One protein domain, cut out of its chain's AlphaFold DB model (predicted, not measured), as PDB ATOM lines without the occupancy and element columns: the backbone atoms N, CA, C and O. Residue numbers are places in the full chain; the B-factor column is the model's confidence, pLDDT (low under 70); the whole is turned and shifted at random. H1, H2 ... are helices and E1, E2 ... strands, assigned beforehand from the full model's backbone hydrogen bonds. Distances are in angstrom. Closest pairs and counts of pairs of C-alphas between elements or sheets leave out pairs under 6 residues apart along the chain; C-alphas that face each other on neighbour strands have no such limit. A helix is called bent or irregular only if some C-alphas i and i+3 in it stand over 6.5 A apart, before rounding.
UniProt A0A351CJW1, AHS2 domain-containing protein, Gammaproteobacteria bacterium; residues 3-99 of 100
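What this domain is: This is residues 3 to 99 of the 100 residues of the protein "AHS2 domain-containing protein" of Gammaproteobacteria bacterium (UniProt A0A351CJW1). With little regular structure, long loops run round a small three-stranded sheet; H1 lies beyond one end, and the long helix H2 runs past H1 until residues 91 to 99 stick out. Of 97 printed residues, 37 are in named elements, E1, E2, E3, H1, H2 along the chain: mixed, helices and strands. The sheet, E2 - E1 - E3, is antiparallel. The whole is only just loose, close to compact, radius of gyration of the C-alphas 15.4 A, spanning 52 by 30 by 26 A.

Where its parts are: E1, residues 27 to 29, spans 6.0 A from C-alpha (307.930, 377.379, 387.013). E2, residues 37 to 39, spans 6.3 A; E3, residues 51 to 54, 7.5 A. H1, residues 57 to 63, spans 10.3 A and is irregular: C-alphas 58 and 61 are 7.3 A apart. H2, residues 79 to 98, spans 28.7 A to C-alpha (307.866, 373.368, 354.812).

How they stand to each other: E1 and E2 form a hairpin, N 29 to O 37 2.8 A. E1 and E3 have N 28 to O 53 at 2.9 A. H2, with residues 82 to 89 alone, touches H1, about perpendicular at 78 degrees; the closest C-alphas, Ser 58 and Arg 86, are 4.9 A apart. Every O i to N i+4 pair in H2 is within hydrogen-bond range; H1 has 0 of 3, but 3 of 4 i+3 pairs.

The domain as a whole: The printed part has no cut. Links E2 to E3 and H1 to H2 are long. Residues 14 to 16 are under pLDDT 70.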
ATOM      1  N   ILE A   3     317.253 379.405 386.605       94.94
ATOM      2  CA  ILE A   3     317.787 380.767 386.492       94.94
ATOM      3  C   ILE A   3     317.345 381.566 387.715       94.94
ATOM      4  O   ILE A   3     316.149 381.734 387.947       94.94
ATOM      5  N   ARG A   4     318.308 382.034 388.515       95.00
ATOM      6  CA  ARG A   4     318.043 382.872 389.691       95.00
ATOM      7  C   ARG A   4     317.829 384.315 389.256       95.00
ATOM      8  O   ARG A   4     318.598 384.831 388.450       95.00
ATOM      9  N   LEU A   5     316.802 384.944 389.812       94.94
ATOM     10  CA  LEU A   5     316.456 386.327 389.527       94.94
ATOM     11  C   LEU A   5     316.887 387.222 390.685       94.94
ATOM     12  O   LEU A   5     316.656 386.901 391.851       94.94
ATOM     13  N   GLU A   6     317.487 388.354 390.346       92.06
ATOM     14  CA  GLU A   6     317.800 389.427 391.284       92.06
ATOM     15  C   GLU A   6     316.919 390.640 390.974       92.06
ATOM     16  O   GLU A   6     316.596 390.916 389.817       92.06
ATOM     17  N   GLY A   7     316.492 391.350 392.015       86.44
ATOM     18  CA  GLY A   7     315.542 392.452 391.906       86.44
ATOM     19  C   GLY A   7     314.851 392.714 393.238       86.44
ATOM     20  O   GLY A   7     315.444 392.518 394.299       86.44
ATOM     21  N   ASN A   8     313.588 393.133 393.185       83.69
ATOM     22  CA  ASN A   8     312.783 393.312 394.390       83.69
ATOM     23  C   ASN A   8     312.511 391.952 395.036       83.69
ATOM     24  O   ASN A   8     311.913 391.078 394.406       83.69
ATOM     25  N   SER A   9     312.939 391.785 396.287       84.56
ATOM     26  CA  SER A   9     312.630 390.573 397.037       84.56
ATOM     27  C   SER A   9     311.137 390.510 397.340       84.56
ATOM     28  O   SER A   9     310.504 391.504 397.705       84.56
ATOM     29  N   LEU A  10     310.573 389.320 397.175       85.62
ATOM     30  CA  LEU A  10     309.181 389.039 397.493       85.62
ATOM     31  C   LEU A  10     309.131 388.353 398.855       85.62
ATOM     32  O   LEU A  10     309.880 387.411 399.107       85.62
ATOM     33  N   LYS A  11     308.254 388.828 399.738       80.81
ATOM     34  CA  LYS A  11     307.984 388.183 401.025       80.81
ATOM     35  C   LYS A  11     306.604 387.554 400.969       80.81
ATOM     36  O   LYS A  11     305.647 388.227 400.598       80.81
ATOM     37  N   LEU A  12     306.524 386.277 401.321       77.38
ATOM     38  CA  LEU A  12     305.256 385.611 401.584       77.38
ATOM     39  C   LEU A  12     304.939 385.749 403.075       77.38
ATOM     40  O   LEU A  12     305.839 385.663 403.912       77.38
ATOM     41  N   ASP A  13     303.665 385.975 403.391       72.56
ATOM     42  CA  ASP A  13     303.200 386.179 404.768       72.56
ATOM     43  C   ASP A  13     303.176 384.879 405.599       72.56
ATOM     44  O   ASP A  13     303.196 384.934 406.825       72.56
ATOM     45  N   ASN A  14     303.167 383.712 404.942       64.50
ATOM     46  CA  ASN A  14     303.100 382.382 405.561       64.50
ATOM     47  C   ASN A  14     304.315 381.518 405.183       64.50
ATOM     48  O   ASN A  14     305.042 381.852 404.247       64.50
ATOM     49  N   GLU A  15     304.521 380.418 405.925       63.03
ATOM     50  CA  GLU A  15     305.636 379.469 405.775       63.03
ATOM     51  C   GLU A  15     306.003 379.235 404.298       63.03
ATOM     52  O   GLU A  15     305.179 378.833 403.482       63.03
ATOM     53  N   ASN A  16     307.260 379.540 403.956       66.19
ATOM     54  CA  ASN A  16     307.787 379.601 402.584       66.19
ATOM     55  C   ASN A  16     307.967 378.220 401.924       66.19
ATOM     56  O   ASN A  16     308.752 378.074 400.982       66.19
ATOM     57  N   GLU A  17     307.286 377.202 402.442       72.06
ATOM     58  CA  GLU A  17     307.365 375.823 401.994       72.06
ATOM     59  C   GLU A  17     305.951 375.249 401.866       72.06
ATOM     60  O   GLU A  17     305.091 375.427 402.725       72.06
ATOM     61  N   ILE A  18     305.710 374.579 400.746       85.50
ATOM     62  CA  ILE A  18     304.484 373.847 400.443       85.50
ATOM     63  C   ILE A  18     304.768 372.348 400.488       85.50
ATOM     64  O   ILE A  18     305.920 371.908 400.429       85.50
ATOM     65  N   ILE A  19     303.704 371.546 400.531       90.06
ATOM     66  CA  ILE A  19     303.817 370.103 400.306       90.06
ATOM     67  C   ILE A  19     304.510 369.879 398.959       90.06
ATOM     68  O   ILE A  19     304.138 370.484 397.955       90.06
ATOM     69  N   THR A  20     305.518 369.007 398.955       91.06
ATOM     70  CA  THR A  20     306.269 368.661 397.749       91.06
ATOM     71  C   THR A  20     305.328 368.252 396.624       91.06
ATOM     72  O   THR A  20     304.561 367.297 396.752       91.06
ATOM     73  N   GLU A  21     305.445 368.940 395.496       93.62
ATOM     74  CA  GLU A  21     304.654 368.678 394.300       93.62
ATOM     75  C   GLU A  21     305.521 368.697 393.041       93.62
ATOM     76  O   GLU A  21     306.714 369.017 393.087       93.62
ATOM     77  N   GLY A  22     304.918 368.335 391.907       94.75
ATOM     78  CA  GLY A  22     305.573 368.402 390.607       94.75
ATOM     79  C   GLY A  22     305.966 369.836 390.251       94.75
ATOM     80  O   GLY A  22     305.207 370.784 390.460       94.75
ATOM     81  N   VAL A  23     307.163 369.998 389.697       95.94
ATOM     82  CA  VAL A  23     307.649 371.288 389.204       95.94
ATOM     83  C   VAL A  23     307.644 371.233 387.679       95.94
ATOM     84  O   VAL A  23     308.334 370.388 387.119       95.94
ATOM     85  N   PRO A  24     306.860 372.081 386.989       95.69
ATOM     86  CA  PRO A  24     306.911 372.154 385.538       95.69
ATOM     87  C   PRO A  24     308.105 372.989 385.056       95.69
ATOM     88  O   PRO A  24     308.637 373.856 385.760       95.69
ATOM     89  N   LEU A  25     308.481 372.771 383.795       96.94
ATOM     90  CA  LEU A  25     309.407 373.649 383.091       96.94
ATOM     91  C   LEU A  25     308.814 375.063 383.000       96.94
ATOM     92  O   LEU A  25     307.660 375.231 382.615       96.94
ATOM     93  N   GLY A  26     309.615 376.074 383.330       97.50
ATOM     94  CA  GLY A  26     309.187 377.471 383.377       97.50
ATOM     95  C   GLY A  26     308.617 377.918 384.723       97.50
ATOM     96  O   GLY A  26     308.326 379.105 384.869       97.50
ATOM     97  N   ALA A  27     308.485 377.024 385.710       97.44
ATOM     98  CA  ALA A  27     307.930 377.379 387.013       97.44
ATOM     99  C   ALA A  27     308.777 378.447 387.708       97.44
ATOM    100  O   ALA A  27     309.991 378.288 387.838       97.44
ATOM    101  N   ILE A  28     308.138 379.503 388.205       96.12
ATOM    102  CA  ILE A  28     308.798 380.568 388.959       96.12
ATOM    103  C   ILE A  28     308.618 380.256 390.443       96.12
ATOM    104  O   ILE A  28     307.577 380.540 391.036       96.12
ATOM    105  N   GLN A  29     309.631 379.616 391.021       94.56
ATOM    106  CA  GLN A  29     309.674 379.225 392.427       94.56
ATOM    107  C   GLN A  29     310.146 380.394 393.293       94.56
ATOM    108  O   GLN A  29     311.078 381.100 392.908       94.56
ATOM    109  N   LEU A  30     309.552 380.563 394.474       93.38
ATOM    110  CA  LEU A  30     309.924 381.595 395.440       93.38
ATOM    111  C   LEU A  30     310.442 380.955 396.742       93.38
ATOM    112  O   LEU A  30     309.641 380.537 397.574       93.38
ATOM    113  N   PRO A  31     311.771 380.862 396.933       91.00
ATOM    114  CA  PRO A  31     312.360 380.412 398.189       91.00
ATOM    115  C   PRO A  31     312.208 381.452 399.309       91.00
ATOM    116  O   PRO A  31     311.959 382.632 399.061       91.00
ATOM    117  N   SER A  32     312.498 381.040 400.546       88.19
ATOM    118  CA  SER A  32     312.442 381.892 401.747       88.19
ATOM    119  C   SER A  32     313.361 383.119 401.730       88.19
ATOM    120  O   SER A  32     313.123 384.079 402.459       88.19
ATOM    121  N   ASN A  33     314.401 383.125 400.891       88.62
ATOM    122  CA  ASN A  33     315.271 384.289 400.708       88.62
ATOM    123  C   ASN A  33     314.629 385.406 399.857       88.62
ATOM    124  O   ASN A  33     315.221 386.476 399.724       88.62
ATOM    125  N   GLY A  34     313.448 385.158 399.284       90.75
ATOM    126  CA  GLY A  34     312.654 386.130 398.541       90.75
ATOM    127  C   GLY A  34     313.098 386.376 397.098       90.75
ATOM    128  O   GLY A  34     312.531 387.250 396.445       90.75
ATOM    129  N   TYR A  35     314.086 385.630 396.588       93.56
ATOM    130  CA  TYR A  35     314.608 385.786 395.226       93.56
ATOM    131  C   TYR A  35     314.109 384.656 394.319       93.56
ATOM    132  O   TYR A  35     314.526 383.507 394.514       93.56
ATOM    133  N   PRO A  36     313.248 384.951 393.327       94.81
ATOM    134  CA  PRO A  36     312.652 383.918 392.494       94.81
ATOM    135  C   PRO A  36     313.673 383.116 391.678       94.81
ATOM    136  O   PRO A  36     314.752 383.598 391.319       94.81
ATOM    137  N   ILE A  37     313.299 381.885 391.339       95.44
ATOM    138  CA  ILE A  37     314.072 380.980 390.488       95.44
ATOM    139  C   ILE A  37     313.154 380.447 389.390       95.44
ATOM    140  O   ILE A  37     312.132 379.833 389.690       95.44
ATOM    141  N   ILE A  38     313.537 380.625 388.126       97.12
ATOM    142  CA  ILE A  38     312.854 379.997 386.989       97.12
ATOM    143  C   ILE A  38     313.395 378.573 386.818       97.12
ATOM    144  O   ILE A  38     314.578 378.380 386.528       97.12
ATOM    145  N   SER A  39     312.540 377.567 386.974       97.38
ATOM    146  CA  SER A  39     312.842 376.171 386.653       97.38
ATOM    147  C   SER A  39     313.102 376.017 385.160       97.38
ATOM    148  O   SER A  39     312.230 376.316 384.347       97.38
ATOM    149  N   PHE A  40     314.287 375.536 384.786       95.62
ATOM    150  CA  PHE A  40     314.665 375.369 383.382       95.62
ATOM    151  C   PHE A  40     315.035 373.920 383.047       95.62
ATOM    152  O   PHE A  40     314.740 373.030 383.827       95.62
ATOM    153  N   VAL A  41     315.615 373.643 381.881       92.38
ATOM    154  CA  VAL A  41     315.690 372.286 381.294       92.38
ATOM    155  C   VAL A  41     316.279 371.184 382.191       92.38
ATOM    156  O   VAL A  41     315.927 370.026 382.017       92.38
ATOM    157  N   GLU A  42     317.093 371.524 383.191       90.56
ATOM    158  CA  GLU A  42     317.673 370.559 384.142       90.56
ATOM    159  C   GLU A  42     317.042 370.619 385.546       90.56
ATOM    160  O   GLU A  42     317.644 370.162 386.519       90.56
ATOM    161  N   HIS A  43     315.916 371.309 385.730       92.56
ATOM    162  CA  HIS A  43     315.277 371.477 387.040       92.56
ATOM    163  C   HIS A  43     314.916 370.137 387.701       92.56
ATOM    164  O   HIS A  43     314.721 369.119 387.046       92.56
ATOM    165  N   GLN A  44     314.842 370.160 389.031       90.69
ATOM    166  CA  GLN A  44     314.309 369.049 389.816       90.69
ATOM    167  C   GLN A  44     312.847 368.788 389.442       90.69
ATOM    168  O   GLN A  44     312.088 369.735 389.264       90.69
ATOM    169  N   THR A  45     312.448 367.520 389.354       92.62
ATOM    170  CA  THR A  45     311.081 367.131 388.963       92.62
ATOM    171  C   THR A  45     310.043 367.428 390.043       92.62
ATOM    172  O   THR A  45     308.864 367.593 389.735       92.62
ATOM    173  N   THR A  46     310.471 367.522 391.302       94.81
ATOM    174  CA  THR A  46     309.630 367.858 392.453       94.81
ATOM    175  C   THR A  46     310.281 368.931 393.319       94.81
ATOM    176  O   THR A  46     311.498 369.117 393.292       94.81
ATOM    177  N   GLY A  47     309.477 369.667 394.085       91.31
ATOM    178  CA  GLY A  47     309.978 370.714 394.972       91.31
ATOM    179  C   GLY A  47     308.923 371.210 395.953       91.31
ATOM    180  O   GLY A  47     307.726 371.119 395.687       91.31
ATOM    181  N   GLY A  48     309.394 371.732 397.086       92.31
ATOM    182  CA  GLY A  48     308.561 372.285 398.157       92.31
ATOM    183  C   GLY A  48     308.479 373.810 398.157       92.31
ATOM    184  O   GLY A  48     307.971 374.377 399.112       92.31
ATOM    185  N   TYR A  49     308.985 374.505 397.132       92.38
ATOM    186  CA  TYR A  49     308.853 375.961 397.073       92.38
ATOM    187  C   TYR A  49     307.521 376.382 396.437       92.38
ATOM    188  O   TYR A  49     307.122 375.809 395.411       92.38
ATOM    189  N   PRO A  50     306.862 377.422 396.986       92.44
ATOM    190  CA  PRO A  50     305.737 378.082 396.344       92.44
ATOM    191  C   PRO A  50     306.080 378.476 394.907       92.44
ATOM    192  O   PRO A  50     307.166 378.992 394.631       92.44
ATOM    193  N   LYS A  51     305.145 378.247 393.986       92.75
ATOM    194  CA  LYS A  51     305.245 378.688 392.591       92.75
ATOM    195  C   LYS A  51     304.299 379.861 392.394       92.75
ATOM    196  O   LYS A  51     303.092 379.701 392.523       92.75
ATOM    197  N   ILE A  52     304.854 381.036 392.108       93.06
ATOM    198  CA  ILE A  52     304.080 382.286 392.013       93.06
ATOM    199  C   ILE A  52     303.570 382.560 390.594       93.06
ATOM    200  O   ILE A  52     302.641 383.339 390.416       93.06
ATOM    201  N   ALA A  53     304.187 381.933 389.590       95.62
ATOM    202  CA  ALA A  53     303.835 382.038 388.178       95.62
ATOM    203  C   ALA A  53     304.522 380.916 387.376       95.62
ATOM    204  O   ALA A  53     305.362 380.180 387.905       95.62
ATOM    205  N   ASN A  54     304.196 380.799 386.089       97.62
ATOM    206  CA  ASN A  54     304.853 379.882 385.161       97.62
ATOM    207  C   ASN A  54     305.091 380.574 383.814       97.62
ATOM    208  O   ASN A  54     304.169 381.166 383.257       97.62
ATOM    209  N   VAL A  55     306.310 380.486 383.280       98.00
ATOM    210  CA  VAL A  55     306.614 380.984 381.932       98.00
ATOM    211  C   VAL A  55     305.896 380.114 380.901       98.00
ATOM    212  O   VAL A  55     305.993 378.887 380.940       98.00
ATOM    213  N   ILE A  56     305.186 380.742 379.966       98.06
ATOM    214  CA  ILE A  56     304.465 380.031 378.906       98.06
ATOM    215  C   ILE A  56     305.436 379.318 377.957       98.06
ATOM    216  O   ILE A  56     306.545 379.786 377.690       98.06
ATOM    217  N   SER A  57     305.015 378.172 377.422       96.81
ATOM    218  CA  SER A  57     305.889 377.296 376.632       96.81
ATOM    219  C   SER A  57     306.422 377.953 375.357       96.81
ATOM    220  O   SER A  57     307.582 377.737 375.001       96.81
ATOM    221  N   SER A  58     305.622 378.805 374.709       97.38
ATOM    222  CA  SER A  58     306.020 379.583 373.527       97.38
ATOM    223  C   SER A  58     307.212 380.505 373.791       97.38
ATOM    224  O   SER A  58     307.988 380.763 372.873       97.38
ATOM    225  N   GLU A  59     307.428 380.929 375.040       97.19
ATOM    226  CA  GLU A  59     308.398 381.960 375.430       97.19
ATOM    227  C   GLU A  59     309.645 381.412 376.143       97.19
ATOM    228  O   GLU A  59     310.623 382.135 376.340       97.19
ATOM    229  N   LEU A  60     309.693 380.107 376.435       96.44
ATOM    230  CA  LEU A  60     310.841 379.461 377.092       96.44
ATOM    231  C   LEU A  60     312.166 379.635 376.335       96.44
ATOM    232  O   LEU A  60     313.236 379.685 376.940       96.44
ATOM    233  N   HIS A  61     312.108 379.760 375.012       95.12
ATOM    234  CA  HIS A  61     313.278 380.035 374.185       95.12
ATOM    235  C   HIS A  61     313.948 381.380 374.528       95.12
ATOM    236  O   HIS A  61     315.171 381.459 374.461       95.12
ATOM    237  N   LYS A  62     313.189 382.412 374.937       96.31
ATOM    238  CA  LYS A  62     313.753 383.700 375.379       96.31
ATOM    239  C   LYS A  62     314.487 383.538 376.704       96.31
ATOM    240  O   LYS A  62     315.602 384.025 376.848       96.31
ATOM    241  N   VAL A  63     313.900 382.777 377.631       96.12
ATOM    242  CA  VAL A  63     314.526 382.434 378.918       96.12
ATOM    243  C   VAL A  63     315.856 381.706 378.706       96.12
ATOM    244  O   VAL A  63     316.846 382.039 379.349       96.12
ATOM    245  N   GLY A  64     315.909 380.767 377.758       95.56
ATOM    246  CA  GLY A  64     317.135 380.036 377.421       95.56
ATOM    247  C   GLY A  64     318.259 380.886 376.816       95.56
ATOM    248  O   GLY A  64     319.385 380.404 376.728       95.56
ATOM    249  N   GLN A  65     317.980 382.125 376.400       96.50
ATOM    250  CA  GLN A  65     318.974 383.058 375.855       96.50
ATOM    251  C   GLN A  65     319.477 384.083 376.881       96.50
ATOM    252  O   GLN A  65     320.389 384.847 376.563       96.50
ATOM    253  N   LEU A  66     318.910 384.103 378.095       96.25
ATOM    254  CA  LEU A  66     319.312 385.035 379.145       96.25
ATOM    255  C   LEU A  66     320.756 384.788 379.596       96.25
ATOM    256  O   LEU A  66     321.192 383.650 379.795       96.25
ATOM    257  N   LYS A  67     321.479 385.882 379.824       96.00
ATOM    258  CA  LYS A  67     322.836 385.914 380.371       96.00
ATOM    259  C   LYS A  67     322.857 386.631 381.724       96.00
ATOM    260  O   LYS A  67     321.970 387.434 382.016       96.00
ATOM    261  N   PRO A  68     323.877 386.382 382.567       95.75
ATOM    262  CA  PRO A  68     324.056 387.145 383.797       95.75
ATOM    263  C   PRO A  68     324.078 388.655 383.524       95.75
ATOM    264  O   PRO A  68     324.854 389.126 382.695       95.75
ATOM    265  N   GLY A  69     323.230 389.402 384.235       95.62
ATOM    266  CA  GLY A  69     323.092 390.854 384.090       95.62
ATOM    267  C   GLY A  69     322.033 391.319 383.085       95.62
ATOM    268  O   GLY A  69     321.738 392.518 383.057       95.62
ATOM    269  N   ASP A  70     321.428 390.414 382.308       96.69
ATOM    270  CA  ASP A  70     320.303 390.766 381.441       96.69
ATOM    271  C   ASP A  70     319.118 391.277 382.266       96.69
ATOM    272  O   ASP A  70     318.805 390.776 383.350       96.69
ATOM    273  N   LYS A  71     318.436 392.288 381.725       95.75
ATOM    274  CA  LYS A  71     317.238 392.875 382.323       95.75
ATOM    275  C   LYS A  71     316.028 392.512 381.487       95.75
ATOM    276  O   LYS A  71     316.047 392.650 380.268       95.75
ATOM    277  N   PHE A  72     314.965 392.104 382.157       95.12
ATOM    278  CA  PHE A  72     313.696 391.774 381.531       95.12
ATOM    279  C   PHE A  72     312.552 392.070 382.504       95.12
ATOM    280  O   PHE A  72     312.778 392.373 383.677       95.12
ATOM    281  N   GLN A  73     311.325 392.005 382.004       95.44
ATOM    282  CA  GLN A  73     310.112 392.126 382.801       95.44
ATOM    283  C   GLN A  73     309.174 390.979 382.447       95.44
ATOM    284  O   GLN A  73     309.200 390.475 381.324       95.44
ATOM    285  N   PHE A  74     308.375 390.559 383.423       95.50
ATOM    286  CA  PHE A  74     307.290 389.623 383.180       95.50
ATOM    287  C   PHE A  74     306.045 390.384 382.745       95.50
ATOM    288  O   PHE A  74     305.714 391.421 383.320       95.50
ATOM    289  N   GLU A  75     305.349 389.823 381.768       96.94
ATOM    290  CA  GLU A  75     304.020 390.249 381.355       96.94
ATOM    291  C   GLU A  75     303.025 389.172 381.788       96.94
ATOM    292  O   GLU A  75     303.260 387.980 381.576       96.94
ATOM    293  N   LEU A  76     301.952 389.587 382.462       97.62
ATOM    294  CA  LEU A  76     300.861 388.683 382.805       97.62
ATOM    295  C   LEU A  76     300.012 388.459 381.562       97.62
ATOM    296  O   LEU A  76     299.601 389.422 380.926       97.62
ATOM    297  N   VAL A  77     299.730 387.194 381.274       97.44
ATOM    298  CA  VAL A  77     298.888 386.783 380.150       97.44
ATOM    299  C   VAL A  77     297.768 385.882 380.642       97.44
ATOM    300  O   VAL A  77     297.920 385.167 381.642       97.44
ATOM    301  N   SER A  78     296.645 385.909 379.936       98.12
ATOM    302  CA  SER A  78     295.559 384.959 380.141       98.12
ATOM    303  C   SER A  78     295.927 383.573 379.594       98.12
ATOM    304  O   SER A  78     296.900 383.402 378.853       98.12
ATOM    305  N   LEU A  79     295.143 382.556 379.959       97.38
ATOM    306  CA  LEU A  79     295.323 381.215 379.402       97.38
ATOM    307  C   LEU A  79     295.040 381.206 377.894       97.38
ATOM    308  O   LEU A  79     295.780 380.588 377.132       97.38
ATOM    309  N   GLU A  80     294.017 381.940 377.461       98.25
ATOM    310  CA  GLU A  80     293.638 382.084 376.055       98.25
ATOM    311  C   GLU A  80     294.754 382.751 375.238       98.25
ATOM    312  O   GLU A  80     295.095 382.283 374.150       98.25
ATOM    313  N   GLU A  81     295.370 383.811 375.773       98.25
ATOM    314  CA  GLU A  81     296.519 384.478 375.150       98.25
ATOM    315  C   GLU A  81     297.729 383.537 375.063       98.25
ATOM    316  O   GLU A  81     298.373 383.437 374.014       98.25
ATOM    317  N   ALA A  82     298.013 382.788 376.134       97.94
ATOM    318  CA  ALA A  82     299.097 381.812 376.159       97.94
ATOM    319  C   ALA A  82     298.905 380.697 375.113       97.94
ATOM    320  O   ALA A  82     299.862 380.305 374.436       97.94
ATOM    321  N   GLU A  83     297.680 380.194 374.953       98.31
ATOM    322  CA  GLU A  83     297.346 379.188 373.942       98.31
ATOM    323  C   GLU A  83     297.453 379.740 372.520       98.31
ATOM    324  O   GLU A  83     298.027 379.074 371.651       98.31
ATOM    325  N   ALA A  84     296.972 380.963 372.282       98.19
ATOM    326  CA  ALA A  84     297.091 381.628 370.989       98.19
ATOM    327  C   ALA A  84     298.564 381.793 370.575       98.19
ATOM    328  O   ALA A  84     298.940 381.396 369.468       98.19
ATOM    329  N   LEU A  85     299.416 382.275 371.486       98.06
ATOM    330  CA  LEU A  85     300.859 382.419 371.257       98.06
ATOM    331  C   LEU A  85     301.548 381.069 371.007       98.06
ATOM    332  O   LEU A  85     302.451 380.969 370.171       98.06
ATOM    333  N   ARG A  86     301.126 380.006 371.705       97.62
ATOM    334  CA  ARG A  86     301.630 378.647 371.456       97.62
ATOM    335  C   ARG A  86     301.296 378.185 370.040       97.62
ATOM    336  O   ARG A  86     302.187 377.704 369.338       97.62
ATOM    337  N   HIS A  87     300.050 378.362 369.608       97.81
ATOM    338  CA  HIS A  87     299.616 377.990 368.262       97.81
ATOM    339  C   HIS A  87     300.318 378.798 367.167       97.81
ATOM    340  O   HIS A  87     300.758 378.218 366.172       97.81
ATOM    341  N   GLU A  88     300.478 380.109 367.357       97.19
ATOM    342  CA  GLU A  88     301.223 380.965 366.431       97.19
ATOM    343  C   GLU A  88     302.671 380.486 366.282       97.19
ATOM    344  O   GLU A  88     303.175 380.336 365.164       97.19
ATOM    345  N   ARG A  89     303.330 380.168 367.403       96.31
ATOM    346  CA  ARG A  89     304.710 379.684 367.393       96.31
ATOM    347  C   ARG A  89     304.854 378.344 366.676       96.31
ATOM    348  O   ARG A  89     305.789 378.175 365.892       96.31
ATOM    349  N   GLU A  90     303.951 377.404 366.931       96.06
ATOM    350  CA  GLU A  90     303.929 376.103 366.251       96.06
ATOM    351  C   GLU A  90     303.732 376.265 364.742       96.06
ATOM    352  O   GLU A  90     304.449 375.651 363.948       96.06
ATOM    353  N   PHE A  91     302.809 377.141 364.343       96.00
ATOM    354  CA  PHE A  91     302.561 377.445 362.940       96.00
ATOM    355  C   PHE A  91     303.783 378.080 362.268       96.00
ATOM    356  O   PHE A  91     304.167 377.661 361.175       96.00
ATOM    357  N   TYR A  92     304.431 379.042 362.929       94.50
ATOM    358  CA  TYR A  92     305.652 379.674 362.436       94.50
ATOM    359  C   TYR A  92     306.769 378.651 362.199       94.50
ATOM    360  O   TYR A  92     307.329 378.598 361.104       94.50
ATOM    361  N   ILE A  93     307.047 377.791 363.188       94.38
ATOM    362  CA  ILE A  93     308.075 376.746 363.072       94.38
ATOM    363  C   ILE A  93     307.740 375.794 361.919       94.38
ATOM    364  O   ILE A  93     308.608 375.503 361.098       94.38
ATOM    365  N   LYS A  94     306.481 375.349 361.816       94.94
ATOM    366  CA  LYS A  94     306.049 374.447 360.743       94.94
ATOM    367  C   LYS A  94     306.285 375.056 359.358       94.94
ATOM    368  O   LYS A  94     306.843 374.395 358.490       94.94
ATOM    369  N   ARG A  95     305.949 376.337 359.171       95.62
ATOM    370  CA  ARG A  95     306.180 377.035 357.896       95.62
ATOM    371  C   ARG A  95     307.653 377.150 357.522       95.62
ATOM    372  O   ARG A  95     307.956 377.158 356.336       95.62
ATOM    373  N   MET A  96     308.552 377.264 358.498       92.12
ATOM    374  CA  MET A  96     309.990 377.281 358.218       92.12
ATOM    375  C   MET A  96     310.493 375.923 357.727       92.12
ATOM    376  O   MET A  96     311.370 375.886 356.872       92.12
ATOM    377  N   VAL A  97     309.935 374.828 358.247       91.50
ATOM    378  CA  VAL A  97     310.279 373.468 357.811       91.50
ATOM    379  C   VAL A  97     309.737 373.187 356.409       91.50
ATOM    380  O   VAL A  97     310.444 372.614 355.593       91.50
ATOM    381  N   ASP A  98     308.515 373.629 356.107       85.81
ATOM    382  CA  ASP A  98     307.866 373.368 354.812       85.81
ATOM    383  C   ASP A  98     308.467 374.188 353.642       85.81
ATOM    384  O   ASP A  98     308.191 373.901 352.475       85.81
ATOM    385  N   HIS A  99     309.267 375.221 353.933       71.31
ATOM    386  CA  HIS A  99     309.867 376.128 352.942       71.31
ATOM    387  C   HIS A  99     311.410 376.166 352.960       71.31
ATOM    388  O   HIS A  99     311.989 377.044 352.314       71.31
TER     389      HIS A  99